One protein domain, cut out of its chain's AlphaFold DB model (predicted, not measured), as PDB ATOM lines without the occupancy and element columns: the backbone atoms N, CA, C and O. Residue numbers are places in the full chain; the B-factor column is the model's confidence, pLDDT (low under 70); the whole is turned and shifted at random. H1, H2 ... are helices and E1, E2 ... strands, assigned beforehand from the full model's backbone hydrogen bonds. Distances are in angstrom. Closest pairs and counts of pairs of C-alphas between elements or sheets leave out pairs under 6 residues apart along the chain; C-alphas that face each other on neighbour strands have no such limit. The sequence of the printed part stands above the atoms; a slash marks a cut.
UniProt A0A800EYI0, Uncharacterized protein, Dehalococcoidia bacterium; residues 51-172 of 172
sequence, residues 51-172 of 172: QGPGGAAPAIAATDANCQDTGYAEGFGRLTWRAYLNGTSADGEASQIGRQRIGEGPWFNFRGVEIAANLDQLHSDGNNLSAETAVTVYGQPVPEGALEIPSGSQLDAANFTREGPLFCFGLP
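AT A GLANCE: This is residues 51 to 172 of the 172 residues of an uncharacterized protein of Dehalococcoidia bacterium (UniProt A0A800EYI0). Little is regular here: antiparallel strands E1 and E3 pair in the core, helix H1 packs on them, and long loops make most of the rest. The printed part has 122 residues, 46 in named elements of mixed class, in the order H1 E1 H2 E2 H3 H4 E3. It is compact, with a radius of gyration of the C-alphas of 13.3 A and spans of 35 by 31 by 29 A.

IN THESE COORDINATES: E1 is residues 80 to 84; E3, 166 to 171, ends at C-alpha (-7.390, 4.349, 38.711). H1, 59 to 76, spans 22.3 A from C-alpha (-1.357, 20.576, 30.230). H2 is 98 to 101, E2 114 to 116, H3 119 to 122 and H4 152 to 157.

HOW THE PARTS SIT: Across E1 and E3, N 82 and O 169 are within hydrogen-bond range, 2.9 A. The closest C-alphas of H1 and E1, Asp 64 and Arg 82, are 4.7 A apart. H1 has 12 of 14 O i to N i+4 pairs within range; H4 has 0 of 2, and 2 of 3 O i to N i+3.

THE WHOLE: The printed part has no cut; residues 87 to 96 are among those under pLDDT 70.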
ATOM      1  N   GLN A  51      -8.575  24.522  41.760       91.50
ATOM      2  CA  GLN A  51      -7.429  25.236  41.201       91.50
ATOM      3  C   GLN A  51      -6.487  24.230  40.555       91.50
ATOM      4  O   GLN A  51      -5.943  23.349  41.227       91.50
ATOM      5  N   GLY A  52      -6.338  24.346  39.241       88.94
ATOM      6  CA  GLY A  52      -5.363  23.581  38.485       88.94
ATOM      7  C   GLY A  52      -3.935  24.110  38.679       88.94
ATOM      8  O   GLY A  52      -3.713  25.091  39.390       88.94
ATOM      9  N   PRO A  53      -2.945  23.458  38.054       88.81
ATOM     10  CA  PRO A  53      -1.535  23.825  38.197       88.81
ATOM     11  C   PRO A  53      -1.170  25.182  37.566       88.81
ATOM     12  O   PRO A  53      -0.104  25.720  37.867       88.81
ATOM     13  N   GLY A  54      -2.007  25.715  36.666       84.50
ATOM     14  CA  GLY A  54      -1.708  26.909  35.875       84.50
ATOM     15  C   GLY A  54      -0.415  26.785  35.052       84.50
ATOM     16  O   GLY A  54       0.082  25.690  34.769       84.50
ATOM     17  N   GLY A  55       0.144  27.930  34.659       81.06
ATOM     18  CA  GLY A  55       1.488  28.025  34.075       81.06
ATOM     19  C   GLY A  55       1.660  27.408  32.675       81.06
ATOM     20  O   GLY A  55       0.700  27.059  31.989       81.06
ATOM     21  N   ALA A  56       2.925  27.309  32.244       70.44
ATOM     22  CA  ALA A  56       3.322  26.965  30.868       70.44
ATOM     23  C   ALA A  56       3.751  25.495  30.663       70.44
ATOM     24  O   ALA A  56       4.223  25.133  29.586       70.44
ATOM     25  N   ALA A  57       3.651  24.646  31.692       72.00
ATOM     26  CA  ALA A  57       3.972  23.224  31.560       72.00
ATOM     27  C   ALA A  57       2.940  22.508  30.664       72.00
ATOM     28  O   ALA A  57       1.790  22.947  30.607       72.00
ATOM     29  N   PRO A  58       3.291  21.394  29.994       73.62
ATOM     30  CA  PRO A  58       2.328  20.639  29.198       73.62
ATOM     31  C   PRO A  58       1.084  20.272  30.014       73.62
ATOM     32  O   PRO A  58       1.203  19.735  31.120       73.62
ATOM     33  N   ALA A  59      -0.101  20.577  29.480       79.25
ATOM     34  CA  ALA A  59      -1.357  20.576  30.230       79.25
ATOM     35  C   ALA A  59      -1.622  19.223  30.888       79.25
ATOM     36  O   ALA A  59      -1.812  19.167  32.094       79.25
ATOM     37  N   ILE A  60      -1.521  18.141  30.111       84.88
ATOM     38  CA  ILE A  60      -1.803  16.773  30.558       84.88
ATOM     39  C   ILE A  60      -0.948  16.363  31.762       84.88
ATOM     40  O   ILE A  60      -1.480  15.911  32.774       84.88
ATOM     41  N   ALA A  61       0.377  16.498  31.650       86.44
ATOM     42  CA  ALA A  61       1.288  16.033  32.691       86.44
ATOM     43  C   ALA A  61       1.150  16.878  33.962       86.44
ATOM     44  O   ALA A  61       1.140  16.333  35.065       86.44
ATOM     45  N   ALA A  62       0.997  18.195  33.806       89.25
ATOM     46  CA  ALA A  62       0.824  19.105  34.929       89.25
ATOM     47  C   ALA A  62      -0.499  18.852  35.667       89.25
ATOM     48  O   ALA A  62      -0.521  18.800  36.894       89.25
ATOM     49  N   THR A  63      -1.605  18.668  34.944       90.81
ATOM     50  CA  THR A  63      -2.924  18.451  35.554       90.81
ATOM     51  C   THR A  63      -3.023  17.081  36.214       90.81
ATOM     52  O   THR A  63      -3.602  16.968  37.291       90.81
ATOM     53  N   ASP A  64      -2.420  16.049  35.613       93.25
ATOM     54  CA  ASP A  64      -2.330  14.722  36.228       93.25
ATOM     55  C   ASP A  64      -1.520  14.769  37.521       93.25
ATOM     56  O   ASP A  64      -1.959  14.212  38.522       93.25
ATOM     57  N   ALA A  65      -0.374  15.462  37.521       95.19
ATOM     58  CA  ALA A  65       0.435  15.647  38.720       95.19
ATOM     59  C   ALA A  65      -0.346  16.384  39.816       95.19
ATOM     60  O   ALA A  65      -0.367  15.928  40.953       95.19
ATOM     61  N   ASN A  66      -1.081  17.447  39.477       95.81
ATOM     62  CA  ASN A  66      -1.881  18.185  40.458       95.81
ATOM     63  C   ASN A  66      -2.991  17.311  41.072       95.81
ATOM     64  O   ASN A  66      -3.205  17.334  42.286       95.81
ATOM     65  N   CYS A  67      -3.675  16.503  40.251       97.31
ATOM     66  CA  CYS A  67      -4.631  15.508  40.739       97.31
ATOM     67  C   CYS A  67      -3.945  14.439  41.611       97.31
ATOM     68  O   CYS A  67      -4.475  14.074  42.659       97.31
ATOM     69  N   GLN A  68      -2.771  13.952  41.202       97.94
ATOM     70  CA  GLN A  68      -2.005  12.935  41.922       97.94
ATOM     71  C   GLN A  68      -1.548  13.425  43.291       97.94
ATOM     72  O   GLN A  68      -1.777  12.731  44.278       97.94
ATOM     73  N   ASP A  69      -0.947  14.608  43.361       97.88
ATOM     74  CA  ASP A  69      -0.436  15.189  44.600       97.88
ATOM     75  C   ASP A  69      -1.579  15.466  45.579       97.88
ATOM     76  O   ASP A  69      -1.487  15.118  46.758       97.88
ATOM     77  N   THR A  70      -2.699  15.997  45.076       97.81
ATOM     78  CA  THR A  70      -3.905  16.250  45.880       97.81
ATOM     79  C   THR A  70      -4.492  14.948  46.431       97.81
ATOM     80  O   THR A  70      -4.719  14.826  47.632       97.81
ATOM     81  N   GLY A  71      -4.705  13.940  45.579       97.06
ATOM     82  CA  GLY A  71      -5.237  12.647  46.014       97.06
ATOM     83  C   GLY A  71      -4.290  11.911  46.968       97.06
ATOM     84  O   GLY A  71      -4.736  11.297  47.938       97.06
ATOM     85  N   TYR A  72      -2.978  11.998  46.734       96.88
ATOM     86  CA  TYR A  72      -1.959  11.421  47.608       96.88
ATOM     87  C   TYR A  72      -1.986  12.052  49.003       96.88
ATOM     88  O   TYR A  72      -1.999  11.318  49.993       96.88
ATOM     89  N   ALA A  73      -2.029  13.386  49.083       96.44
ATOM     90  CA  ALA A  73      -2.049  14.125  50.345       96.44
ATOM     91  C   ALA A  73      -3.240  13.737  51.238       96.44
ATOM     92  O   ALA A  73      -3.092  13.660  52.455       96.44
ATOM     93  N   GLU A  74      -4.380  13.397  50.631       94.75
ATOM     94  CA  GLU A  74      -5.605  13.001  51.336       94.75
ATOM     95  C   GLU A  74      -5.729  11.491  51.597       94.75
ATOM     96  O   GLU A  74      -6.786  10.995  51.985       94.75
ATOM     97  N   GLY A  75      -4.645  10.734  51.408       93.44
ATOM     98  CA  GLY A  75      -4.592   9.311  51.753       93.44
ATOM     99  C   GLY A  75      -5.029   8.359  50.638       93.44
ATOM    100  O   GLY A  75      -5.119   7.152  50.864       93.44
ATOM    101  N   PHE A  76      -5.224   8.856  49.415       94.81
ATOM    102  CA  PHE A  76      -5.566   8.054  48.235       94.81
ATOM    103  C   PHE A  76      -4.365   7.805  47.313       94.81
ATOM    104  O   PHE A  76      -4.515   7.610  46.107       94.81
ATOM    105  N   GLY A  77      -3.155   7.772  47.880       93.94
ATOM    106  CA  GLY A  77      -1.898   7.606  47.139       93.94
ATOM    107  C   GLY A  77      -1.701   6.245  46.462       93.94
ATOM    108  O   GLY A  77      -0.789   6.094  45.658       93.94
ATOM    109  N   ARG A  78      -2.554   5.256  46.765       94.44
ATOM    110  CA  ARG A  78      -2.595   3.966  46.052       94.44
ATOM    111  C   ARG A  78      -3.212   4.067  44.657       94.44
ATOM    112  O   ARG A  78      -3.040   3.144  43.874       94.44
ATOM    113  N   LEU A  79      -3.964   5.135  44.386       96.75
ATOM    114  CA  LEU A  79      -4.582   5.356  43.090       96.75
ATOM    115  C   LEU A  79      -3.640   6.143  42.189       96.75
ATOM    116  O   LEU A  79      -2.903   7.034  42.626       96.75
ATOM    117  N   THR A  80      -3.722   5.823  40.909       97.38
ATOM    118  CA  THR A  80      -3.132   6.616  39.844       97.38
ATOM    119  C   THR A  80      -4.156   7.649  39.397       97.38
ATOM    120  O   THR A  80      -5.190   7.289  38.844       97.38
ATOM    121  N   TRP A  81      -3.893   8.932  39.626       97.19
ATOM    122  CA  TRP A  81      -4.847   9.996  39.326       97.19
ATOM    123  C   TRP A  81      -4.620  10.596  37.941       97.19
ATOM    124  O   TRP A  81      -3.485  10.787  37.490       97.19
ATOM    125  N   ARG A  82      -5.722  10.884  37.251       94.88
ATOM    126  CA  ARG A  82      -5.741  11.492  35.922       94.88
ATOM    127  C   ARG A  82      -6.753  12.619  35.889       94.88
ATOM    128  O   ARG A  82      -7.892  12.439  36.321       94.88
ATOM    129  N   ALA A  83      -6.347  13.760  35.351       92.25
ATOM    130  CA  ALA A  83      -7.285  14.814  35.019       92.25
ATOM    131  C   ALA A  83      -8.040  14.423  33.745       92.25
ATOM    132  O   ALA A  83      -7.433  14.051  32.733       92.25
ATOM    133  N   TYR A  84      -9.365  14.523  33.781       89.62
ATOM    134  CA  TYR A  84     -10.168  14.432  32.576       89.62
ATOM    135  C   TYR A  84     -10.051  15.748  31.813       89.62
ATOM    136  O   TYR A  84     -10.487  16.800  32.273       89.62
ATOM    137  N   LEU A  85      -9.427  15.669  30.644       80.81
ATOM    138  CA  LEU A  85      -9.236  16.781  29.730       80.81
ATOM    139  C   LEU A  85      -9.658  16.316  28.336       80.81
ATOM    140  O   LEU A  85      -9.158  15.289  27.866       80.81
ATOM    141  N   ASN A  86     -10.534  17.071  27.680       76.38
ATOM    142  CA  ASN A  86     -10.819  16.944  26.255       76.38
ATOM    143  C   ASN A  86     -10.635  18.310  25.569       76.38
ATOM    144  O   ASN A  86     -10.537  19.343  26.233       76.38
ATOM    145  N   GLY A  87     -10.523  18.309  24.243       69.50
ATOM    146  CA  GLY A  87     -10.320  19.518  23.450       69.50
ATOM    147  C   GLY A  87      -8.862  19.968  23.366       69.50
ATOM    148  O   GLY A  87      -7.933  19.164  23.475       69.50
ATOM    149  N   THR A  88      -8.656  21.256  23.115       63.81
ATOM    150  CA  THR A  88      -7.327  21.865  22.986       63.81
ATOM    151  C   THR A  88      -7.124  22.794  24.170       63.81
ATOM    152  O   THR A  88      -7.991  23.618  24.459       63.81
ATOM    153  N   SER A  89      -5.989  22.675  24.859       62.62
ATOM    154  CA  SER A  89      -5.645  23.618  25.920       62.62
ATOM    155  C   SER A  89      -5.596  25.044  25.359       62.62
ATOM    156  O   SER A  89      -5.400  25.249  24.159       62.62
ATOM    157  N   ALA A  90      -5.730  26.047  26.228       61.47
ATOM    158  CA  ALA A  90      -5.625  27.454  25.828       61.47
ATOM    159  C   ALA A  90      -4.318  27.780  25.067       61.47
ATOM    160  O   ALA A  90      -4.289  28.714  24.270       61.47
ATOM    161  N   ASP A  91      -3.274  26.962  25.246       61.09
ATOM    162  CA  ASP A  91      -1.964  27.123  24.611       61.09
ATOM    163  C   ASP A  91      -1.788  26.285  23.331       61.09
ATOM    164  O   ASP A  91      -0.685  26.190  22.794       61.09
ATOM    165  N   GLY A  92      -2.852  25.657  22.826       61.66
ATOM    166  CA  GLY A  92      -2.818  24.918  21.562       61.66
ATOM    167  C   GLY A  92      -2.396  23.451  21.677       61.66
ATOM    168  O   GLY A  92      -2.266  22.782  20.650       61.66
ATOM    169  N   GLU A  93      -2.209  22.910  22.886       64.12
ATOM    170  CA  GLU A  93      -1.936  21.479  23.054       64.12
ATOM    171  C   GLU A  93      -3.227  20.668  22.936       64.12
ATOM    172  O   GLU A  93      -4.160  20.832  23.723       64.12
ATOM    173  N   ALA A  94      -3.281  19.759  21.963       63.03
ATOM    174  CA  ALA A  94      -4.404  18.846  21.814       63.03
ATOM    175  C   ALA A  94      -4.439  17.839  22.977       63.03
ATOM    176  O   ALA A  94      -3.520  17.040  23.148       63.03
ATOM    177  N   SER A  95      -5.531  17.827  23.737       61.91
ATOM    178  CA  SER A  95      -5.790  16.897  24.839       61.91
ATOM    179  C   SER A  95      -6.935  15.931  24.512       61.91
ATOM    180  O   SER A  95      -7.807  15.669  25.330       61.91
ATOM    181  N   GLN A  96      -6.930  15.349  23.314       59.06
ATOM    182  CA  GLN A  96      -8.057  14.572  22.764       59.06
ATOM    183  C   GLN A  96      -8.320  13.190  23.417       59.06
ATOM    184  O   GLN A  96      -9.046  12.377  22.851       59.06
ATOM    185  N   ILE A  97      -7.709  12.856  24.563       71.44
ATOM    186  CA  ILE A  97      -7.662  11.470  25.086       71.44
ATOM    187  C   ILE A  97      -8.179  11.359  26.540       71.44
ATOM    188  O   ILE A  97      -7.813  10.442  27.267       71.44
ATOM    189  N   GLY A  98      -9.056  12.259  27.008       76.62
ATOM    190  CA  GLY A  98      -9.635  12.185  28.365       76.62
ATOM    191  C   GLY A  98     -10.301  10.835  28.674       76.62
ATOM    192  O   GLY A  98      -9.917  10.155  29.627       76.62
ATOM    193  N   ARG A  99     -11.216  10.383  27.799       85.12
ATOM    194  CA  ARG A  99     -11.976   9.123  27.954       85.12
ATOM    195  C   ARG A  99     -11.085   7.890  28.142       85.12
ATOM    196  O   ARG A  99     -11.387   7.031  28.958       85.12
ATOM    197  N   GLN A 100      -9.980   7.791  27.405       86.50
ATOM    198  CA  GLN A 100      -9.145   6.579  27.393       86.50
ATOM    199  C   GLN A 100      -8.181   6.506  28.588       86.50
ATOM    200  O   GLN A 100      -7.477   5.512  28.751       86.50
ATOM    201  N   ARG A 101      -8.105   7.564  29.407       90.06
ATOM    202  CA  ARG A 101      -7.116   7.696  30.486       90.06
ATOM    203  C   ARG A 101      -7.699   7.518  31.882       90.06
ATOM    204  O   ARG A 101      -6.927   7.255  32.791       90.06
ATOM    205  N   ILE A 102      -9.013   7.650  32.059       92.56
ATOM    206  CA  ILE A 102      -9.661   7.702  33.385       92.56
ATOM    207  C   ILE A 102     -10.161   6.343  33.913       92.56
ATOM    208  O   ILE A 102     -10.739   6.275  34.998       92.56
ATOM    209  N   GLY A 103      -9.915   5.263  33.168       93.44
ATOM    210  CA  GLY A 103     -10.391   3.915  33.490       93.44
ATOM    211  C   GLY A 103     -11.831   3.665  33.035       93.44
ATOM    212  O   GLY A 103     -12.408   4.462  32.297       93.44
ATOM    213  N   GLU A 104     -12.402   2.538  33.459       94.31
ATOM    214  CA  GLU A 104     -13.748   2.107  33.043       94.31
ATOM    215  C   GLU A 104     -14.844   2.421  34.070       94.31
ATOM    216  O   GLU A 104     -16.017   2.250  33.754       94.31
ATOM    217  N   GLY A 105     -14.482   2.896  35.266       94.19
ATOM    218  CA  GLY A 105     -15.390   3.080  36.400       94.19
ATOM    219  C   GLY A 105     -15.542   1.812  37.256       94.19
ATOM    220  O   GLY A 105     -14.776   0.858  37.087       94.19
ATOM    221  N   PRO A 106     -16.497   1.784  38.202       96.50
ATOM    222  CA  PRO A 106     -17.316   2.915  38.651       96.50
ATOM    223  C   PRO A 106     -16.480   3.996  39.349       96.50
ATOM    224  O   PRO A 106     -15.398   3.718  39.878       96.50
ATOM    225  N   TRP A 107     -16.993   5.227  39.381       96.94
ATOM    226  CA  TRP A 107     -16.363   6.324  40.119       96.94
ATOM    227  C   TRP A 107     -17.244   6.840  41.246       96.94
ATOM    228  O   TRP A 107     -18.426   7.102  41.045       96.94
ATOM    229  N   PHE A 108     -16.647   7.043  42.416       97.06
ATOM    230  CA  PHE A 108     -17.299   7.523  43.626       97.06
ATOM    231  C   PHE A 108     -16.586   8.758  44.160       97.06
ATOM    232  O   PHE A 108     -15.353   8.799  44.234       97.06
ATOM    233  N   ASN A 109     -17.369   9.748  44.584       96.88
ATOM    234  CA  ASN A 109     -16.836  10.909  45.286       96.88
ATOM    235  C   ASN A 109     -16.525  10.597  46.761       96.88
ATOM    236  O   ASN A 109     -16.828   9.518  47.273       96.88
ATOM    237  N   PHE A 110     -15.951  11.569  47.477       96.62
ATOM    238  CA  PHE A 110     -15.589  11.430  48.896       96.62
ATOM    239  C   PHE A 110     -16.756  11.014  49.804       96.62
ATOM    240  O   PHE A 110     -16.562  10.404  50.854       96.62
ATOM    241  N   ARG A 111     -17.988  11.357  49.412       94.94
ATOM    242  CA  ARG A 111     -19.215  11.082  50.168       94.94
ATOM    243  C   ARG A 111     -19.780   9.685  49.876       94.94
ATOM    244  O   ARG A 111     -20.866   9.377  50.361       94.94
ATOM    245  N   GLY A 112     -19.082   8.870  49.081       94.81
ATOM    246  CA  GLY A 112     -19.527   7.543  48.656       94.81
ATOM    247  C   GLY A 112     -20.639   7.576  47.606       94.81
ATOM    248  O   GLY A 112     -21.277   6.557  47.356       94.81
ATOM    249  N   VAL A 113     -20.903   8.738  47.003       95.75
ATOM    250  CA  VAL A 113     -21.910   8.874  45.950       95.75
ATOM    251  C   VAL A 113     -21.284   8.471  44.621       95.75
ATOM    252  O   VAL A 113     -20.233   8.995  44.248       95.75
ATOM    253  N   GLU A 114     -21.942   7.553  43.916       96.19
ATOM    254  CA  GLU A 114     -21.554   7.162  42.563       96.19
ATOM    255  C   GLU A 114     -21.759   8.336  41.603       96.19
ATOM    256  O   GLU A 114     -22.829   8.946  41.572       96.19
ATOM    257  N   ILE A 115     -20.720   8.643  40.833       95.31
ATOM    258  CA  ILE A 115     -20.711   9.646  39.769       95.31
ATOM    259  C   ILE A 115     -21.146   9.016  38.450       95.31
ATOM    260  O   ILE A 115     -21.956   9.589  37.724       95.31
ATOM    261  N   ALA A 116     -20.624   7.827  38.153       95.31
ATOM    262  CA  ALA A 116     -21.068   6.985  37.053       95.31
ATOM    263  C   ALA A 116     -20.553   5.555  37.246       95.31
ATOM    264  O   ALA A 116     -19.431   5.350  37.719       95.31
ATOM    265  N   ALA A 117     -21.345   4.578  36.815       96.25
ATOM    266  CA  ALA A 117     -20.995   3.166  36.837       96.25
ATOM    267  C   ALA A 117     -19.977   2.789  35.754       96.25
ATOM    268  O   ALA A 117     -19.227   1.830  35.920       96.25
ATOM    269  N   ASN A 118     -19.980   3.509  34.629       94.62
ATOM    270  CA  ASN A 118     -19.098   3.258  33.493       94.62
ATOM    271  C   ASN A 118     -18.966   4.485  32.579       94.62
ATOM    272  O   ASN A 118     -19.667   5.484  32.752       94.62
ATOM    273  N   LEU A 119     -18.075   4.395  31.587       91.88
ATOM    274  CA  LEU A 119     -17.842   5.451  30.596       91.88
ATOM    275  C   LEU A 119     -19.104   5.847  29.813       91.88
ATOM    276  O   LEU A 119     -19.261   7.016  29.475       91.88
ATOM    277  N   ASP A 120     -20.007   4.916  29.512       92.12
ATOM    278  CA  ASP A 120     -21.214   5.252  28.749       92.12
ATOM    279  C   ASP A 120     -22.182   6.079  29.594       92.12
ATOM    280  O   ASP A 120     -22.685   7.098  29.126       92.12
ATOM    281  N   GLN A 121     -22.371   5.713  30.866       93.00
ATOM    282  CA  GLN A 121     -23.160   6.523  31.789       93.00
ATOM    283  C   GLN A 121     -22.501   7.879  32.037       93.00
ATOM    284  O   GLN A 121     -23.201   8.887  31.999       93.00
ATOM    285  N   LEU A 122     -21.180   7.916  32.256       91.94
ATOM    286  CA  LEU A 122     -20.436   9.150  32.516       91.94
ATOM    287  C   LEU A 122     -20.665  10.186  31.405       91.94
ATOM    288  O   LEU A 122     -20.850  11.362  31.699       91.94
ATOM    289  N   HIS A 123     -20.737   9.744  30.149       88.25
ATOM    290  CA  HIS A 123     -20.958  10.593  28.973       88.25
ATOM    291  C   HIS A 123     -22.434  10.666  28.530       88.25
ATOM    292  O   HIS A 123     -22.729  11.033  27.393       88.25
ATOM    293  N   SER A 124     -23.372  10.319  29.411       89.12
ATOM    294  CA  SER A 124     -24.817  10.432  29.186       89.12
ATOM    295  C   SER A 124     -25.440  11.427  30.159       89.12
ATOM    296  O   SER A 124     -24.857  11.735  31.194       89.12
ATOM    297  N   ASP A 125     -26.678  11.842  29.896       88.06
ATOM    298  CA  ASP A 125     -27.475  12.639  30.842       88.06
ATOM    299  C   ASP A 125     -27.782  11.900  32.162       88.06
ATOM    300  O   ASP A 125     -28.294  12.497  33.102       88.06
ATOM    301  N   GLY A 126     -27.494  10.595  32.238       89.88
ATOM    302  CA  GLY A 126     -27.684   9.765  33.425       89.88
ATOM    303  C   GLY A 126     -26.488   9.728  34.380       89.88
ATOM    304  O   GLY A 126     -26.513   8.939  35.329       89.88
ATOM    305  N   ASN A 127     -25.427  10.505  34.133       92.44
ATOM    306  CA  ASN A 127     -24.365  10.680  35.123       92.44
ATOM    307  C   ASN A 127     -24.882  11.462  36.341       92.44
ATOM    308  O   ASN A 127     -25.935  12.095  36.317       92.44
ATOM    309  N   ASN A 128     -24.122  11.408  37.424       93.50
ATOM    310  CA  ASN A 128     -24.434  12.113  38.653       93.50
ATOM    311  C   ASN A 128     -23.417  13.230  38.896       93.50
ATOM    312  O   ASN A 128     -22.910  13.365  40.007       93.50
ATOM    313  N   LEU A 129     -23.057  13.990  37.857       90.44
ATOM    314  CA  LEU A 129     -22.286  15.225  37.981       90.44
ATOM    315  C   LEU A 129     -23.258  16.392  38.166       90.44
ATOM    316  O   LEU A 129     -23.837  16.900  37.212       90.44
ATOM    317  N   SER A 130     -23.437  16.817  39.411       90.19
ATOM    318  CA  SER A 130     -24.261  17.963  39.788       90.19
ATOM    319  C   SER A 130     -23.509  18.853  40.776       90.19
ATOM    320  O   SER A 130     -22.458  18.470  41.295       90.19
ATOM    321  N   ALA A 131     -24.047  20.037  41.077       88.62
ATOM    322  CA  ALA A 131     -23.460  20.928  42.080       88.62
ATOM    323  C   ALA A 131     -23.352  20.263  43.469       88.62
ATOM    324  O   ALA A 131     -22.468  20.584  44.263       88.62
ATOM    325  N   GLU A 132     -24.228  19.301  43.763       91.50
ATOM    326  CA  GLU A 132     -24.279  18.580  45.033       91.50
ATOM    327  C   GLU A 132     -23.259  17.436  45.128       91.50
ATOM    328  O   GLU A 132     -22.848  17.063  46.233       91.50
ATOM    329  N   THR A 133     -22.880  16.841  43.996       94.56
ATOM    330  CA  THR A 133     -22.071  15.612  43.930       94.56
ATOM    331  C   THR A 133     -20.660  15.847  43.402       94.56
ATOM    332  O   THR A 133     -19.754  15.077  43.737       94.56
ATOM    333  N   ALA A 134     -20.440  16.928  42.656       93.00
ATOM    334  CA  ALA A 134     -19.134  17.405  42.230       93.00
ATOM    335  C   ALA A 134     -18.418  18.091  43.409       93.00
ATOM    336  O   ALA A 134     -18.347  19.313  43.506       93.00
ATOM    337  N   VAL A 135     -17.931  17.282  44.350       95.81
ATOM    338  CA  VAL A 135     -17.283  17.740  45.586       95.81
ATOM    339  C   VAL A 135     -15.761  17.680  45.496       95.81
ATOM    340  O   VAL A 135     -15.190  16.929  44.701       95.81
ATOM    341  N   THR A 136     -15.095  18.462  46.342       96.88
ATOM    342  CA  THR A 136     -13.634  18.450  46.473       96.88
ATOM    343  C   THR A 136     -13.124  17.129  47.051       96.88
ATOM    344  O   THR A 136     -13.898  16.301  47.535       96.88
ATOM    345  N   VAL A 137     -11.799  16.955  47.066       96.06
ATOM    346  CA  VAL A 137     -11.128  15.793  47.682       96.06
ATOM    347  C   VAL A 137     -11.497  15.596  49.167       96.06
ATOM    348  O   VAL A 137     -11.421  14.490  49.685       96.06
ATOM    349  N   TYR A 138     -11.981  16.652  49.828       94.62
ATOM    350  CA  TYR A 138     -12.442  16.670  51.222       94.62
ATOM    351  C   TYR A 138     -13.956  16.438  51.383       94.62
ATOM    352  O   TYR A 138     -14.508  16.609  52.473       94.62
ATOM    353  N   GLY A 139     -14.670  16.184  50.285       95.06
ATOM    354  CA  GLY A 139     -16.128  16.094  50.259       95.06
ATOM    355  C   GLY A 139     -16.860  17.422  50.447       95.06
ATOM    356  O   GLY A 139     -18.060  17.406  50.723       95.06
ATOM    357  N   GLN A 140     -16.164  18.555  50.311       95.56
ATOM    358  CA  GLN A 140     -16.780  19.879  50.411       95.56
ATOM    359  C   GLN A 140     -17.418  20.284  49.079       95.56
ATOM    360  O   GLN A 140     -16.897  19.906  48.026       95.56
ATOM    361  N   PRO A 141     -18.508  21.068  49.095       94.19
ATOM    362  CA  PRO A 141     -19.050  21.642  47.872       94.19
ATOM    363  C   PRO A 141     -18.001  22.523  47.184       94.19
ATOM    364  O   PRO A 141     -17.200  23.195  47.840       94.19
ATOM    365  N   VAL A 142     -18.008  22.513  45.854       92.56
ATOM    366  CA  VAL A 142     -17.202  23.441  45.055       92.56
ATOM    367  C   VAL A 142     -17.792  24.852  45.192       92.56
ATOM    368  O   VAL A 142     -19.018  24.984  45.229       92.56
ATOM    369  N   PRO A 143     -16.963  25.911  45.298       91.25
ATOM    370  CA  PRO A 143     -17.466  27.277  45.376       91.25
ATOM    371  C   PRO A 143     -18.384  27.627  44.202       91.25
ATOM    372  O   PRO A 143     -18.141  27.222  43.063       91.25
ATOM    373  N   GLU A 144     -19.425  28.409  44.478       87.31
ATOM    374  CA  GLU A 144     -20.361  28.861  43.449       87.31
ATOM    375  C   GLU A 144     -19.621  29.615  42.332       87.31
ATOM    376  O   GLU A 144     -18.750  30.446  42.593       87.31
ATOM    377  N   GLY A 145     -19.937  29.283  41.079       84.06
ATOM    378  CA  GLY A 145     -19.300  29.867  39.897       84.06
ATOM    379  C   GLY A 145     -17.884  29.363  39.596       84.06
ATOM    380  O   GLY A 145     -17.346  29.707  38.549       84.06
ATOM    381  N   ALA A 146     -17.281  28.536  40.459       84.75
ATOM    382  CA  ALA A 146     -15.959  27.965  40.196       84.75
ATOM    383  C   ALA A 146     -16.004  26.760  39.253       84.75
ATOM    384  O   ALA A 146     -14.994  26.445  38.639       84.75
ATOM    385  N   LEU A 147     -17.152  26.087  39.143       83.56
ATOM    386  CA  LEU A 147     -17.366  24.967  38.236       83.56
ATOM    387  C   LEU A 147     -18.666  25.161  37.469       83.56
ATOM    388  O   LEU A 147     -19.745  25.221  38.056       83.56
ATOM    389  N   GLU A 148     -18.549  25.210  36.148       82.56
ATOM    390  CA  GLU A 148     -19.682  24.975  35.267       82.56
ATOM    391  C   GLU A 148     -19.920  23.467  35.221       82.56
ATOM    392  O   GLU A 148     -19.048  22.708  34.802       82.56
ATOM    393  N   ILE A 149     -21.073  23.024  35.724       77.69
ATOM    394  CA  ILE A 149     -21.445  21.611  35.690       77.69
ATOM    395  C   ILE A 149     -21.761  21.246  34.236       77.69
ATOM    396  O   ILE A 149     -22.752  21.748  33.698       77.69
ATOM    397  N   PRO A 150     -20.964  20.379  33.585       71.75
ATOM    398  CA  PRO A 150     -21.279  19.951  32.236       71.75
ATOM    399  C   PRO A 150     -22.532  19.085  32.275       71.75
ATOM    400  O   PRO A 150     -22.632  18.144  33.062       71.75
ATOM    401  N   SER A 151     -23.492  19.392  31.409       65.31
ATOM    402  CA  SER A 151     -24.675  18.543  31.264       65.31
ATOM    403  C   SER A 151     -24.351  17.326  30.392       65.31
ATOM    404  O   SER A 151     -23.861  17.465  29.272       65.31
ATOM    405  N   GLY A 152     -24.594  16.126  30.917       65.06
ATOM    406  CA  GLY A 152     -24.543  14.868  30.170       65.06
ATOM    407  C   GLY A 152     -23.299  14.650  29.302       65.06
ATOM    408  O   GLY A 152     -22.169  14.651  29.790       65.06
ATOM    409  N   SER A 153     -23.505  14.474  27.991       62.38
ATOM    410  CA  SER A 153     -22.444  14.212  27.001       62.38
ATOM    411  C   SER A 153     -21.446  15.362  26.808       62.38
ATOM    412  O   SER A 153     -20.490  15.229  26.045       62.38
ATOM    413  N   GLN A 154     -21.648  16.507  27.471       69.19
ATOM    414  CA  GLN A 154     -20.776  17.673  27.342       69.19
ATOM    415  C   GLN A 154     -19.406  17.506  27.999       69.19
ATOM    416  O   GLN A 154     -18.536  18.334  27.738       69.19
ATOM    417  N   LEU A 155     -19.162  16.436  28.769       76.50
ATOM    418  CA  LEU A 155     -17.801  16.113  29.210       76.50
ATOM    419  C   LEU A 155     -16.828  16.083  28.024       76.50
ATOM    420  O   LEU A 155     -15.750  16.660  28.111       76.50
ATOM    421  N   ASP A 156     -17.239  15.547  26.873       69.31
ATOM    422  CA  ASP A 156     -16.372  15.509  25.690       69.31
ATOM    423  C   ASP A 156     -16.196  16.862  24.988       69.31
ATOM    424  O   ASP A 156     -15.255  17.043  24.219       69.31
ATOM    425  N   ALA A 157     -17.098  17.812  25.224       56.53
ATOM    426  CA  ALA A 157     -17.086  19.121  24.576       56.53
ATOM    427  C   ALA A 157     -16.381  20.202  25.413       56.53
ATOM    428  O   ALA A 157     -16.141  21.303  24.917       56.53
ATOM    429  N   ALA A 158     -16.058  19.911  26.673       61.94
ATOM    430  CA  ALA A 158     -15.441  20.870  27.572       61.94
ATOM    431  C   ALA A 158     -13.962  21.094  27.208       61.94
ATOM    432  O   ALA A 158     -13.128  20.200  27.347       61.94
ATOM    433  N   ASN A 159     -13.633  22.314  26.767       62.47
ATOM    434  CA  ASN A 159     -12.252  22.793  26.667       62.47
ATOM    435  C   ASN A 159     -11.751  23.106  28.081       62.47
ATOM    436  O   ASN A 159     -11.948  24.206  28.599       62.47
ATOM    437  N   PHE A 160     -11.116  22.131  28.719       64.94
ATOM    438  CA  PHE A 160     -10.522  22.350  30.032       64.94
ATOM    439  C   PHE A 160      -9.247  23.194  29.920       64.94
ATOM    440  O   PHE A 160      -8.416  23.006  29.026       64.94
ATOM    441  N   THR A 161      -9.078  24.124  30.857       74.12
ATOM    442  CA  THR A 161      -7.867  24.942  30.980       74.12
ATOM    443  C   THR A 161      -6.974  24.401  32.097       74.12
ATOM    444  O   THR A 161      -7.440  23.700  32.996       74.12
ATOM    445  N   ARG A 162      -5.680  24.751  32.084       79.44
ATOM    446  CA  ARG A 162      -4.766  24.399  33.188       79.44
ATOM    447  C   ARG A 162      -5.088  25.116  34.496       79.44
ATOM    448  O   ARG A 162      -4.606  24.686  35.537       79.44
ATOM    449  N   GLU A 163      -5.878  26.182  34.448       83.62
ATOM    450  CA  GLU A 163      -6.320  26.916  35.637       83.62
ATOM    451  C   GLU A 163      -7.387  26.133  36.418       83.62
ATOM    452  O   GLU A 163      -7.591  26.363  37.608       83.62
ATOM    453  N   GLY A 164      -8.011  25.142  35.777       83.62
ATOM    454  CA  GLY A 164      -9.104  24.371  36.345       83.62
ATOM    455  C   GLY A 164     -10.462  25.064  36.179       83.62
ATOM    456  O   GLY A 164     -10.588  26.011  35.398       83.62
ATOM    457  N   PRO A 165     -11.495  24.559  36.871       89.00
ATOM    458  CA  PRO A 165     -11.473  23.368  37.727       89.00
ATOM    459  C   PRO A 165     -11.198  22.077  36.934       89.00
ATOM    460  O   PRO A 165     -11.482  21.991  35.741       89.00
ATOM    461  N   LEU A 166     -10.640  21.061  37.597       90.56
ATOM    462  CA  LEU A 166     -10.317  19.758  37.010       90.56
ATOM    463  C   LEU A 166     -11.166  18.652  37.635       90.56
ATOM    464  O   LEU A 166     -11.315  18.585  38.857       90.56
ATOM    465  N   PHE A 167     -11.652  17.733  36.803       93.44
ATOM    466  CA  PHE A 167     -12.178  16.455  37.272       93.44
ATOM    467  C   PHE A 167     -11.046  15.439  37.366       93.44
ATOM    468  O   PHE A 167     -10.444  15.074  36.356       93.44
ATOM    469  N   CYS A 168     -10.756  14.989  38.581       95.94
ATOM    470  CA  CYS A 168      -9.691  14.042  38.866       95.94
ATOM    471  C   CYS A 168     -10.289  12.648  39.070       95.94
ATOM    472  O   CYS A 168     -11.059  12.435  40.005       95.94
ATOM    473  N   PHE A 169      -9.906  11.699  38.219       96.62
ATOM    474  CA  PHE A 169     -10.339  10.305  38.274       96.62
ATOM    475  C   PHE A 169      -9.174   9.417  38.715       96.62
ATOM    476  O   PHE A 169      -8.072   9.503  38.170       96.62
ATOM    477  N   GLY A 170      -9.412   8.586  39.724       97.06
ATOM    478  CA  GLY A 170      -8.440   7.662  40.291       97.06
ATOM    479  C   GLY A 170      -8.588   6.267  39.694       97.06
ATOM    480  O   GLY A 170      -9.675   5.687  39.696       97.06
ATOM    481  N   LEU A 171      -7.484   5.714  39.210       94.94
ATOM    482  CA  LEU A 171      -7.390   4.349  38.711       94.94
ATOM    483  C   LEU A 171      -6.751   3.456  39.789       94.94
ATOM    484  O   LEU A 171      -5.795   3.905  40.430       94.94
ATOM    485  N   PRO A 172      -7.280   2.241  40.021       89.44
ATOM    486  CA  PRO A 172      -6.725   1.293  40.984       89.44
ATOM    487  C   PRO A 172      -5.340   0.761  40.605       89.44
ATOM    488  O   PRO A 172      -4.965   0.822  39.411       89.44
TER     489      PRO A 172